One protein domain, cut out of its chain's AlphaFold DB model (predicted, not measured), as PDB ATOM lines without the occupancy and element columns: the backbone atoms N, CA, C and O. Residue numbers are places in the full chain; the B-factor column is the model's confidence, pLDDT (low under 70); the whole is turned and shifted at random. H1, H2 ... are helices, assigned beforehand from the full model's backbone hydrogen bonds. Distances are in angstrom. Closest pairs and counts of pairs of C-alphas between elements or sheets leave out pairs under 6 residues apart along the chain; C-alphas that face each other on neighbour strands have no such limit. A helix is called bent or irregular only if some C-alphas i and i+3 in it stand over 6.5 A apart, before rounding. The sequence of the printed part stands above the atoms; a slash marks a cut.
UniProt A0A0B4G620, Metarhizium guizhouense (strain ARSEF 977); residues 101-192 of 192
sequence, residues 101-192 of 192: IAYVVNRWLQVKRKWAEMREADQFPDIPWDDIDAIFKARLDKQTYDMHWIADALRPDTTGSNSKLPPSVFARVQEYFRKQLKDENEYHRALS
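This is residues 101 to 192 of the 192 residues of a protein of Metarhizium guizhouense (strain ARSEF 977) (UniProt A0A0B4G620). A long helix, H4, packs with its early residues 169 to 176 on the short helix H3 and sticks out beyond it as a free arm, residues 178 to 192, which makes much of the length of the model. On the other side of H3 is a loose helical hairpin, H1 and H2 side by side with few contacts; H3 crosses the first residues of H1, at the end away from the H1 to H2 link. The printed part has 92 residues with four named helices, H1, H2, H3 and H4 in that order, and no named strand; the class is all helix. The whole is loose, with a radius of gyration of the C-alphas of 17.3 A, and spans 62 by 30 by 19 A.

Find C-alpha 167 at (415.967, 423.272, 366.173); from there H4, residues 167 to 190, runs 35.0 A to C-alpha 190 at (392.464, 400.500, 378.517). Look back to residues 146 to 153 for H3, 10.6 A long. H2 is residues 129 to 143, 20.5 A long. H1, residues 101 to 120, begins at C-alpha 101 at (410.168, 427.651, 384.148) and is 30.1 A long; it is irregular, with C-alphas 102 and 105 standing 7.2 A apart.

Start at H4, which touches H3 with residues 169 to 176 alone; the closest C-alphas are those of Ile 150 and Val 173, 5.9 A apart. The two run opposite ways at a steep tilt of 53 degrees. Go on to H1, which touches H3 with residues 101 to 106 alone, the closest C-alphas, of Ala 102 and Asp 152, being 4.2 A apart. Their lines are about perpendicular, at 75 degrees. H1 and H2 form a helical hairpin and only just touch, with 3 pairs of C-alphas within 8 A; the closest, of Trp 108 and Leu 140, are 7.1 A apart. They run opposite ways at a shallow tilt of 4 degrees. H1 and H4 are only just apart, the closest C-alphas at 8.5 A; H2 is apart from H3 and from H4. In H2 and H3 every O i to N i+4 pair is within hydrogen-bond range; in H1 it is 14 of 16 and in H4 17 of 20.

The two C-alphas farthest apart are those of Asp 126 and Ser 192, at 62.4 A. Without the free residues 178 to 192, of which 178 to 190 belong to H4, the body spans 40 by 28 by 20 A. The link from H3 to H4, residues 154 to 166, is long; that from H1 to H2 is short and that from H2 to H3 tight. The printed part has no cut and ends at the chain's last residue, 192. Its mean pLDDT is 83.5, and residue 160 and residues 182 to 192 are under 70.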
ATOM      1  N   ILE A 101     409.617 428.923 384.632       85.94
ATOM      2  CA  ILE A 101     410.168 427.651 384.148       85.94
ATOM      3  C   ILE A 101     410.514 427.645 382.648       85.94
ATOM      4  O   ILE A 101     411.461 426.978 382.233       85.94
ATOM      5  N   ALA A 102     409.803 428.449 381.855       87.12
ATOM      6  CA  ALA A 102     410.000 428.578 380.417       87.12
ATOM      7  C   ALA A 102     411.395 429.089 380.016       87.12
ATOM      8  O   ALA A 102     411.846 428.829 378.913       87.12
ATOM      9  N   TYR A 103     412.118 429.786 380.898       86.31
ATOM     10  CA  TYR A 103     413.443 430.327 380.568       86.31
ATOM     11  C   TYR A 103     414.605 429.416 380.971       86.31
ATOM     12  O   TYR A 103     415.760 429.734 380.684       86.31
ATOM     13  N   VAL A 104     414.341 428.291 381.643       87.44
ATOM     14  CA  VAL A 104     415.398 427.422 382.183       87.44
ATOM     15  C   VAL A 104     416.265 426.842 381.066       87.44
ATOM     16  O   VAL A 104     417.481 427.027 381.086       87.44
ATOM     17  N   VAL A 105     415.659 426.191 380.068       88.88
ATOM     18  CA  VAL A 105     416.390 425.578 378.943       88.88
ATOM     19  C   VAL A 105     417.128 426.637 378.137       88.88
ATOM     20  O   VAL A 105     418.321 426.497 377.872       88.88
ATOM     21  N   ASN A 106     416.450 427.736 377.813       87.44
ATOM     22  CA  ASN A 106     417.049 428.825 377.064       87.44
ATOM     23  C   ASN A 106     418.334 429.345 377.712       87.44
ATOM     24  O   ASN A 106     419.335 429.505 377.021       87.44
ATOM     25  N   ARG A 107     418.353 429.543 379.034       87.12
ATOM     26  CA  ARG A 107     419.551 430.001 379.759       87.12
ATOM     27  C   ARG A 107     420.709 429.020 379.668       87.12
ATOM     28  O   ARG A 107     421.830 429.444 379.405       87.12
ATOM     29  N   TRP A 108     420.444 427.724 379.830       89.88
ATOM     30  CA  TRP A 108     421.467 426.699 379.619       89.88
ATOM     31  C   TRP A 108     422.058 426.791 378.210       89.88
ATOM     32  O   TRP A 108     423.277 426.811 378.042       89.88
ATOM     33  N   LEU A 109     421.209 426.913 377.190       90.00
ATOM     34  CA  LEU A 109     421.663 427.034 375.805       90.00
ATOM     35  C   LEU A 109     422.437 428.333 375.551       90.00
ATOM     36  O   LEU A 109     423.378 428.332 374.760       90.00
ATOM     37  N   GLN A 110     422.105 429.426 376.240       89.31
ATOM     38  CA  GLN A 110     422.876 430.664 376.156       89.31
ATOM     39  C   GLN A 110     424.270 430.538 376.790       89.31
ATOM     40  O   GLN A 110     425.223 431.048 376.199       89.31
ATOM     41  N   VAL A 111     424.421 429.832 377.924       91.44
ATOM     42  CA  VAL A 111     425.748 429.486 378.483       91.44
ATOM     43  C   VAL A 111     426.558 428.728 377.438       91.44
ATOM     44  O   VAL A 111     427.674 429.130 377.115       91.44
ATOM     45  N   LYS A 112     425.967 427.674 376.858       92.75
ATOM     46  CA  LYS A 112     426.638 426.854 375.847       92.75
ATOM     47  C   LYS A 112     427.062 427.674 374.634       92.75
ATOM     48  O   LYS A 112     428.180 427.527 374.164       92.75
ATOM     49  N   ARG A 113     426.195 428.570 374.156       92.56
ATOM     50  CA  ARG A 113     426.514 429.465 373.040       92.56
ATOM     51  C   ARG A 113     427.693 430.381 373.371       92.56
ATOM     52  O   ARG A 113     428.578 430.524 372.543       92.56
ATOM     53  N   LYS A 114     427.749 430.953 374.579       94.12
ATOM     54  CA  LYS A 114     428.888 431.783 375.003       94.12
ATOM     55  C   LYS A 114     430.199 431.007 375.065       94.12
ATOM     56  O   LYS A 114     431.224 431.542 374.665       94.12
ATOM     57  N   TRP A 115     430.174 429.758 375.517       95.75
ATOM     58  CA  TRP A 115     431.362 428.903 375.469       95.75
ATOM     59  C   TRP A 115     431.744 428.495 374.047       95.75
ATOM     60  O   TRP A 115     432.927 428.503 373.728       95.75
ATOM     61  N   ALA A 116     430.772 428.224 373.174       94.88
ATOM     62  CA  ALA A 116     431.036 427.978 371.758       94.88
ATOM     63  C   ALA A 116     431.703 429.194 371.090       94.88
ATOM     64  O   ALA A 116     432.732 429.027 370.453       94.88
ATOM     65  N   GLU A 117     431.202 430.413 371.333       95.69
ATOM     66  CA  GLU A 117     431.822 431.665 370.859       95.69
ATOM     67  C   GLU A 117     433.284 431.797 371.345       95.69
ATOM     68  O   GLU A 117     434.159 432.196 370.580       95.69
ATOM     69  N   MET A 118     433.572 431.444 372.607       95.88
ATOM     70  CA  MET A 118     434.941 431.461 373.154       95.88
ATOM     71  C   MET A 118     435.852 430.414 372.501       95.88
ATOM     72  O   MET A 118     437.019 430.711 372.244       95.88
ATOM     73  N   ARG A 119     435.328 429.207 372.245       94.75
ATOM     74  CA  ARG A 119     436.044 428.097 371.597       94.75
ATOM     75  C   ARG A 119     436.337 428.405 370.131       94.75
ATOM     76  O   ARG A 119     437.460 428.212 369.689       94.75
ATOM     77  N   GLU A 120     435.350 428.901 369.389       95.38
ATOM     78  CA  GLU A 120     435.492 429.284 367.977       95.38
ATOM     79  C   GLU A 120     436.502 430.419 367.789       95.38
ATOM     80  O   GLU A 120     437.242 430.436 366.811       95.38
ATOM     81  N   ALA A 121     436.558 431.349 368.743       95.19
ATOM     82  CA  ALA A 121     437.522 432.442 368.749       95.19
ATOM     83  C   ALA A 121     438.903 432.059 369.324       95.19
ATOM     84  O   ALA A 121     439.740 432.948 369.466       95.19
ATOM     85  N   ASP A 122     439.121 430.791 369.697       92.62
ATOM     86  CA  ASP A 122     440.350 430.272 370.321       92.62
ATOM     87  C   ASP A 122     440.864 431.140 371.492       92.62
ATOM     88  O   ASP A 122     442.059 431.354 371.684       92.62
ATOM     89  N   GLN A 123     439.941 431.698 372.288       90.62
ATOM     90  CA  GLN A 123     440.299 432.652 373.348       90.62
ATOM     91  C   GLN A 123     441.065 431.990 374.498       90.62
ATOM     92  O   GLN A 123     441.866 432.645 375.167       90.62
ATOM     93  N   PHE A 124     440.798 430.705 374.751       93.19
ATOM     94  CA  PHE A 124     441.361 429.942 375.864       93.19
ATOM     95  C   PHE A 124     441.734 428.520 375.396       93.19
ATOM     96  O   PHE A 124     440.940 427.594 375.588       93.19
ATOM     97  N   PRO A 125     442.915 428.333 374.776       89.81
ATOM     98  CA  PRO A 125     443.302 427.063 374.149       89.81
ATOM     99  C   PRO A 125     443.549 425.938 375.164       89.81
ATOM    100  O   PRO A 125     443.301 424.772 374.877       89.81
ATOM    101  N   ASP A 126     443.977 426.287 376.379       91.00
ATOM    102  CA  ASP A 126     444.266 425.319 377.446       91.00
ATOM    103  C   ASP A 126     443.006 424.804 378.160       91.00
ATOM    104  O   ASP A 126     443.093 423.990 379.085       91.00
ATOM    105  N   ILE A 127     441.826 425.313 377.796       93.69
ATOM    106  CA  ILE A 127     440.580 424.877 378.410       93.69
ATOM    107  C   ILE A 127     440.148 423.543 377.796       93.69
ATOM    108  O   ILE A 127     439.980 423.455 376.578       93.69
ATOM    109  N   PRO A 128     439.888 422.511 378.623       94.38
ATOM    110  CA  PRO A 128     439.371 421.237 378.146       94.38
ATOM    111  C   PRO A 128     437.881 421.382 377.807       94.38
ATOM    112  O   PRO A 128     436.999 420.993 378.575       94.38
ATOM    113  N   TRP A 129     437.585 421.998 376.661       94.62
ATOM    114  CA  TRP A 129     436.216 422.309 376.240       94.62
ATOM    115  C   TRP A 129     435.334 421.066 376.141       94.62
ATOM    116  O   TRP A 129     434.165 421.132 376.504       94.62
ATOM    117  N   ASP A 130     435.897 419.931 375.729       94.81
ATOM    118  CA  ASP A 130     435.149 418.681 375.612       94.81
ATOM    119  C   ASP A 130     434.717 418.136 376.990       94.81
ATOM    120  O   ASP A 130     433.580 417.682 377.145       94.81
ATOM    121  N   ASP A 131     435.558 418.275 378.024       95.25
ATOM    122  CA  ASP A 131     435.189 417.933 379.405       95.25
ATOM    123  C   ASP A 131     434.103 418.877 379.935       95.25
ATOM    124  O   ASP A 131     433.142 418.445 380.581       95.25
ATOM    125  N   ILE A 132     434.220 420.176 379.636       93.38
ATOM    126  CA  ILE A 132     433.204 421.174 379.995       93.38
ATOM    127  C   ILE A 132     431.870 420.844 379.321       93.38
ATOM    128  O   ILE A 132     430.835 420.873 379.988       93.38
ATOM    129  N   ASP A 133     431.875 420.484 378.038       93.94
ATOM    130  CA  ASP A 133     430.680 420.099 377.286       93.94
ATOM    131  C   ASP A 133     430.042 418.815 377.837       93.94
ATOM    132  O   ASP A 133     428.812 418.728 377.952       93.94
ATOM    133  N   ALA A 134     430.854 417.833 378.238       94.75
ATOM    134  CA  ALA A 134     430.377 416.608 378.873       94.75
ATOM    135  C   ALA A 134     429.714 416.894 380.231       94.75
ATOM    136  O   ALA A 134     428.591 416.442 380.486       94.75
ATOM    137  N   ILE A 135     430.358 417.703 381.081       92.62
ATOM    138  CA  ILE A 135     429.805 418.136 382.372       92.62
ATOM    139  C   ILE A 135     428.525 418.945 382.157       92.62
ATOM    140  O   ILE A 135     427.531 418.715 382.848       92.62
ATOM    141  N   PHE A 136     428.524 419.867 381.195       92.31
ATOM    142  CA  PHE A 136     427.358 420.661 380.829       92.31
ATOM    143  C   PHE A 136     426.183 419.764 380.455       92.31
ATOM    144  O   PHE A 136     425.098 419.928 381.008       92.31
ATOM    145  N   LYS A 137     426.396 418.791 379.562       92.75
ATOM    146  CA  LYS A 137     425.350 417.862 379.123       92.75
ATOM    147  C   LYS A 137     424.797 417.068 380.306       92.75
ATOM    148  O   LYS A 137     423.588 417.063 380.515       92.75
ATOM    149  N   ALA A 138     425.672 416.480 381.122       92.81
ATOM    150  CA  ALA A 138     425.267 415.724 382.305       92.81
ATOM    151  C   ALA A 138     424.461 416.576 383.302       92.81
ATOM    152  O   ALA A 138     423.505 416.095 383.913       92.81
ATOM    153  N   ARG A 139     424.820 417.854 383.473       90.69
ATOM    154  CA  ARG A 139     424.085 418.790 384.336       90.69
ATOM    155  C   ARG A 139     422.743 419.187 383.736       90.69
ATOM    156  O   ARG A 139     421.746 419.112 384.448       90.69
ATOM    157  N   LEU A 140     422.710 419.542 382.454       90.19
ATOM    158  CA  LEU A 140     421.489 419.885 381.728       90.19
ATOM    159  C   LEU A 140     420.472 418.742 381.803       90.19
ATOM    160  O   LEU A 140     419.326 418.975 382.176       90.19
ATOM    161  N   ASP A 141     420.900 417.514 381.514       89.50
ATOM    162  CA  ASP A 141     420.029 416.336 381.526       89.50
ATOM    163  C   ASP A 141     419.531 416.003 382.942       89.50
ATOM    164  O   ASP A 141     418.394 415.580 383.113       89.50
ATOM    165  N   LYS A 142     420.344 416.245 383.979       90.75
ATOM    166  CA  LYS A 142     419.944 416.025 385.379       90.75
ATOM    167  C   LYS A 142     418.998 417.100 385.924       90.75
ATOM    168  O   LYS A 142     418.252 416.831 386.859       90.75
ATOM    169  N   GLN A 143     419.095 418.329 385.422       87.12
ATOM    170  CA  GLN A 143     418.433 419.505 386.002       87.12
ATOM    171  C   GLN A 143     417.288 420.046 385.142       87.12
ATOM    172  O   GLN A 143     416.633 421.006 385.542       87.12
ATOM    173  N   THR A 144     417.031 419.445 383.980       90.00
ATOM    174  CA  THR A 144     415.885 419.777 383.134       90.00
ATOM    175  C   THR A 144     415.020 418.553 382.888       90.00
ATOM    176  O   THR A 144     415.496 417.431 382.767       90.00
ATOM    177  N   TYR A 145     413.723 418.803 382.793       89.50
ATOM    178  CA  TYR A 145     412.687 417.807 382.523       89.50
ATOM    179  C   TYR A 145     411.882 418.254 381.311       89.50
ATOM    180  O   TYR A 145     411.920 419.438 380.974       89.50
ATOM    181  N   ASP A 146     411.108 417.361 380.701       89.56
ATOM    182  CA  ASP A 146     410.354 417.664 379.479       89.56
ATOM    183  C   ASP A 146     409.448 418.897 379.623       89.56
ATOM    184  O   ASP A 146     409.401 419.723 378.716       89.56
ATOM    185  N   MET A 147     408.862 419.128 380.805       89.44
ATOM    186  CA  MET A 147     408.100 420.351 381.101       89.44
ATOM    187  C   MET A 147     408.895 421.651 380.879       89.44
ATOM    188  O   MET A 147     408.320 422.650 380.463       89.44
ATOM    189  N   HIS A 148     410.211 421.650 381.115       90.88
ATOM    190  CA  HIS A 148     411.076 422.811 380.888       90.88
ATOM    191  C   HIS A 148     411.286 423.063 379.393       90.88
ATOM    192  O   HIS A 148     411.282 424.208 378.954       90.88
ATOM    193  N   TRP A 149     411.457 421.991 378.615       91.38
ATOM    194  CA  TRP A 149     411.632 422.057 377.163       91.38
ATOM    195  C   TRP A 149     410.339 422.487 376.466       91.38
ATOM    196  O   TRP A 149     410.372 423.336 375.581       91.38
ATOM    197  N   ILE A 150     409.198 421.957 376.910       90.69
ATOM    198  CA  ILE A 150     407.872 422.348 376.419       90.69
ATOM    199  C   ILE A 150     407.585 423.806 376.776       90.69
ATOM    200  O   ILE A 150     407.198 424.577 375.906       90.69
ATOM    201  N   ALA A 151     407.816 424.210 378.029       90.06
ATOM    202  CA  ALA A 151     407.593 425.589 378.448       90.06
ATOM    203  C   ALA A 151     408.465 426.583 377.664       90.06
ATOM    204  O   ALA A 151     407.975 427.649 377.303       90.06
ATOM    205  N   ASP A 152     409.722 426.233 377.364       89.25
ATOM    206  CA  ASP A 152     410.593 427.054 376.512       89.25
ATOM    207  C   ASP A 152     410.079 427.145 375.071       89.25
ATOM    208  O   ASP A 152     410.105 428.217 374.477       89.25
ATOM    209  N   ALA A 153     409.559 426.047 374.513       89.06
ATOM    210  CA  ALA A 153     408.988 426.042 373.167       89.06
ATOM    211  C   ALA A 153     407.686 426.849 373.054       89.06
ATOM    212  O   ALA A 153     407.424 427.444 372.007       89.06
ATOM    213  N   LEU A 154     406.892 426.899 374.124       87.06
ATOM    214  CA  LEU A 154     405.596 427.581 374.177       87.06
ATOM    215  C   LEU A 154     405.684 429.066 374.562       87.06
ATOM    216  O   LEU A 154     404.648 429.696 374.782       87.06
ATOM    217  N   ARG A 155     406.882 429.653 374.664       87.12
ATOM    218  CA  ARG A 155     406.985 431.087 374.942       87.12
ATOM    219  C   ARG A 155     406.427 431.912 373.776       87.12
ATOM    220  O   ARG A 155     406.626 431.546 372.619       87.12
ATOM    221  N   PRO A 156     405.825 433.084 374.045       82.62
ATOM    222  CA  PRO A 156     405.270 433.930 372.988       82.62
ATOM    223  C   PRO A 156     406.278 434.300 371.890       82.62
ATOM    224  O   PRO A 156     405.914 434.408 370.724       82.62
ATOM    225  N   ASP A 157     407.557 434.463 372.245       81.19
ATOM    226  CA  ASP A 157     408.635 434.824 371.319       81.19
ATOM    227  C   ASP A 157     409.250 433.627 370.566       81.19
ATOM    228  O   ASP A 157     410.040 433.810 369.636       81.19
ATOM    229  N   THR A 158     408.892 432.400 370.947       81.56
ATOM    230  CA  THR A 158     409.300 431.155 370.279       81.56
ATOM    231  C   THR A 158     408.160 430.510 369.492       81.56
ATOM    232  O   THR A 158     408.386 429.524 368.792       81.56
ATOM    233  N   THR A 159     406.952 431.071 369.547       73.94
ATOM    234  CA  THR A 159     405.794 430.640 368.754       73.94
ATOM    235  C   THR A 159     405.596 431.517 367.511       73.94
ATOM    236  O   THR A 159     405.761 432.732 367.575       73.94
ATOM    237  N   GLY A 160     405.216 430.916 366.376       69.19
ATOM    238  CA  GLY A 160     404.896 431.629 365.126       69.19
ATOM    239  C   GLY A 160     405.970 431.544 364.030       69.19
ATOM    240  O   GLY A 160     407.011 430.914 364.199       69.19
ATOM    241  N   SER A 161     405.711 432.178 362.880       70.19
ATOM    242  CA  SER A 161     406.556 432.104 361.670       70.19
ATOM    243  C   SER A 161     407.962 432.699 361.833       70.19
ATOM    244  O   SER A 161     408.866 432.319 361.099       70.19
ATOM    245  N   ASN A 162     408.159 433.575 362.825       70.81
ATOM    246  CA  ASN A 162     409.449 434.188 363.168       70.81
ATOM    247  C   ASN A 162     410.084 433.568 364.427       70.81
ATOM    248  O   ASN A 162     410.833 434.241 365.141       70.81
ATOM    249  N   SER A 163     409.746 432.313 364.736       73.88
ATOM    250  CA  SER A 163     410.235 431.609 365.919       73.88
ATOM    251  C   SER A 163     411.762 431.647 366.021       73.88
ATOM    252  O   SER A 163     412.480 431.286 365.090       73.88
ATOM    253  N   LYS A 164     412.260 432.035 367.199       77.44
ATOM    254  CA  LYS A 164     413.681 431.927 367.566       77.44
ATOM    255  C   LYS A 164     413.999 430.615 368.290       77.44
ATOM    256  O   LYS A 164     415.027 430.524 368.966       77.44
ATOM    257  N   LEU A 165     413.109 429.623 368.206       80.31
ATOM    258  CA  LEU A 165     413.278 428.351 368.892       80.31
ATOM    259  C   LEU A 165     414.442 427.569 368.265       80.31
ATOM    260  O   LEU A 165     414.433 427.323 367.058       80.31
ATOM    261  N   PRO A 166     415.440 427.139 369.055       83.00
ATOM    262  CA  PRO A 166     416.510 426.309 368.527       83.00
ATOM    263  C   PRO A 166     415.958 424.989 367.953       83.00
ATOM    264  O   PRO A 166     415.137 424.345 368.616       83.00
ATOM    265  N   PRO A 167     416.442 424.518 366.785       84.06
ATOM    266  CA  PRO A 167     415.967 423.272 366.173       84.06
ATOM    267  C   PRO A 167     416.056 422.052 367.100       84.06
ATOM    268  O   PRO A 167     415.192 421.180 367.077       84.06
ATOM    269  N   SER A 168     417.073 422.011 367.964       81.31
ATOM    270  CA  SER A 168     417.256 420.950 368.959       81.31
ATOM    271  C   SER A 168     416.154 420.919 370.023       81.31
ATOM    272  O   SER A 168     415.746 419.837 370.442       81.31
ATOM    273  N   VAL A 169     415.650 422.085 370.444       84.38
ATOM    274  CA  VAL A 169     414.525 422.191 371.387       84.38
ATOM    275  C   VAL A 169     413.249 421.708 370.706       84.38
ATOM    276  O   VAL A 169     412.535 420.876 371.261       84.38
ATOM    277  N   PHE A 170     413.003 422.167 369.475       85.88
ATOM    278  CA  PHE A 170     411.833 421.769 368.695       85.88
ATOM    279  C   PHE A 170     411.766 420.253 368.480       85.88
ATOM    280  O   PHE A 170     410.755 419.634 368.807       85.88
ATOM    281  N   ALA A 171     412.861 419.637 368.023       85.94
ATOM    282  CA  ALA A 171     412.932 418.193 367.802       85.94
ATOM    283  C   ALA A 171     412.641 417.392 369.082       85.94
ATOM    284  O   ALA A 171     411.886 416.421 369.053       85.94
ATOM    285  N   ARG A 172     413.184 417.826 370.229       87.25
ATOM    286  CA  ARG A 172     412.944 417.167 371.521       87.25
ATOM    287  C   ARG A 172     411.481 417.262 371.958       87.25
ATOM    288  O   ARG A 172     410.924 416.277 372.436       87.25
ATOM    289  N   VAL A 173     410.854 418.422 371.779       88.31
ATOM    290  CA  VAL A 173     409.438 418.629 372.122       88.31
ATOM    291  C   VAL A 173     408.520 417.819 371.200       88.31
ATOM    292  O   VAL A 173     407.583 417.183 371.680       88.31
ATOM    293  N   GLN A 174     408.817 417.757 369.899       86.25
ATOM    294  CA  GLN A 174     408.084 416.900 368.963       86.25
ATOM    295  C   GLN A 174     408.195 415.414 369.322       86.25
ATOM    296  O   GLN A 174     407.189 414.704 369.317       86.25
ATOM    297  N   GLU A 175     409.397 414.937 369.657       86.94
ATOM    298  CA  GLU A 175     409.631 413.563 370.114       86.94
ATOM    299  C   GLU A 175     408.777 413.239 371.347       86.94
ATOM    300  O   GLU A 175     408.142 412.185 371.393       86.94
ATOM    301  N   TYR A 176     408.728 414.154 372.319       86.81
ATOM    302  CA  TYR A 176     407.912 414.004 373.520       86.81
ATOM    303  C   TYR A 176     406.421 413.887 373.184       86.81
ATOM    304  O   TYR A 176     405.792 412.899 373.561       86.81
ATOM    305  N   PHE A 177     405.861 414.834 372.423       84.94
ATOM    306  CA  PHE A 177     404.442 414.788 372.059       84.94
ATOM    307  C   PHE A 177     404.090 413.534 371.258       84.94
ATOM    308  O   PHE A 177     403.062 412.913 371.507       84.94
ATOM    309  N   ARG A 178     404.970 413.096 370.353       84.19
ATOM    310  CA  ARG A 178     404.771 411.859 369.589       84.19
ATOM    311  C   ARG A 178     404.722 410.615 370.482       84.19
ATOM    312  O   ARG A 178     404.001 409.681 370.148       84.19
ATOM    313  N   LYS A 179     405.491 410.571 371.575       84.38
ATOM    314  CA  LYS A 179     405.440 409.463 372.547       84.38
ATOM    315  C   LYS A 179     404.116 409.461 373.307       84.38
ATOM    316  O   LYS A 179     403.458 408.432 373.335       84.38
ATOM    317  N   GLN A 180     403.685 410.620 373.803       80.31
ATOM    318  CA  GLN A 180     402.419 410.748 374.535       80.31
ATOM    319  C   GLN A 180     401.197 410.413 373.658       80.31
ATOM    320  O   GLN A 180     400.308 409.687 374.082       80.31
ATOM    321  N   LEU A 181     401.187 410.849 372.393       72.25
ATOM    322  CA  LEU A 181     400.106 410.541 371.441       72.25
ATOM    323  C   LEU A 181     400.057 409.061 371.023       72.25
ATOM    324  O   LEU A 181     399.016 408.569 370.592       72.25
ATOM    325  N   LYS A 182     401.178 408.335 371.110       63.72
ATOM    326  CA  LYS A 182     401.185 406.881 370.894       63.72
ATOM    327  C   LYS A 182     400.593 406.136 372.087       63.72
ATOM    328  O   LYS A 182     399.864 405.175 371.856       63.72
ATOM    329  N   ASP A 183     400.847 406.619 373.300       58.28
ATOM    330  CA  ASP A 183     400.256 406.083 374.530       58.28
ATOM    331  C   ASP A 183     398.752 406.387 374.636       58.28
ATOM    332  O   ASP A 183     398.016 405.577 375.187       58.28
ATOM    333  N   GLU A 184     398.233 407.478 374.051       51.84
ATOM    334  CA  GLU A 184     396.779 407.749 374.039       51.84
ATOM    335  C   GLU A 184     395.964 406.669 373.305       51.84
ATOM    336  O   GLU A 184     394.855 406.341 373.729       51.84
ATOM    337  N   ASN A 185     396.515 406.041 372.258       54.78
ATOM    338  CA  ASN A 185     395.873 404.886 371.614       54.78
ATOM    339  C   ASN A 185     395.805 403.654 372.541       54.78
ATOM    340  O   ASN A 185     394.936 402.800 372.359       54.78
ATOM    341  N   GLU A 186     396.705 403.547 373.522       50.34
ATOM    342  CA  GLU A 186     396.667 402.537 374.586       50.34
ATOM    343  C   GLU A 186     395.738 402.956 375.735       50.34
ATOM    344  O   GLU A 186     394.967 402.133 376.222       50.34
ATOM    345  N   TYR A 187     395.718 404.237 376.109       44.28
ATOM    346  CA  TYR A 187     394.839 404.783 377.148       44.28
ATOM    347  C   TYR A 187     393.355 404.680 376.762       44.28
ATOM    348  O   TYR A 187     392.528 404.246 377.563       44.28
ATOM    349  N   HIS A 188     393.011 404.980 375.503       47.97
ATOM    350  CA  HIS A 188     391.659 404.789 374.974       47.97
ATOM    351  C   HIS A 188     391.258 403.310 374.830       47.97
ATOM    352  O   HIS A 188     390.069 403.017 374.885       47.97
ATOM    353  N   ARG A 189     392.218 402.380 374.696       48.84
ATOM    354  CA  ARG A 189     391.971 400.921 374.722       48.84
ATOM    355  C   ARG A 189     391.867 400.341 376.131       48.84
ATOM    356  O   ARG A 189     391.210 399.327 376.310       48.84
ATOM    357  N   ALA A 190     392.527 400.937 377.120       46.38
ATOM    358  CA  ALA A 190     392.464 400.500 378.517       46.38
ATOM    359  C   ALA A 190     391.165 400.939 379.225       46.38
ATOM    360  O   ALA A 190     390.845 400.428 380.296       46.38
ATOM    361  N   LEU A 191     390.436 401.890 378.633       43.72
ATOM    362  CA  LEU A 191     389.146 402.400 379.107       43.72
ATOM    363  C   LEU A 191     387.931 401.835 378.341       43.72
ATOM    364  O   LEU A 191     386.802 402.213 378.653       43.72
ATOM    365  N   SER A 192     388.153 400.966 377.349       38.16
ATOM    366  CA  SER A 192     387.124 400.245 376.579       38.16
ATOM    367  C   SER A 192     387.053 398.782 376.993       38.16
ATOM    368  O   SER A 192     385.926 398.274 377.160       38.16
TER     369      SER A 192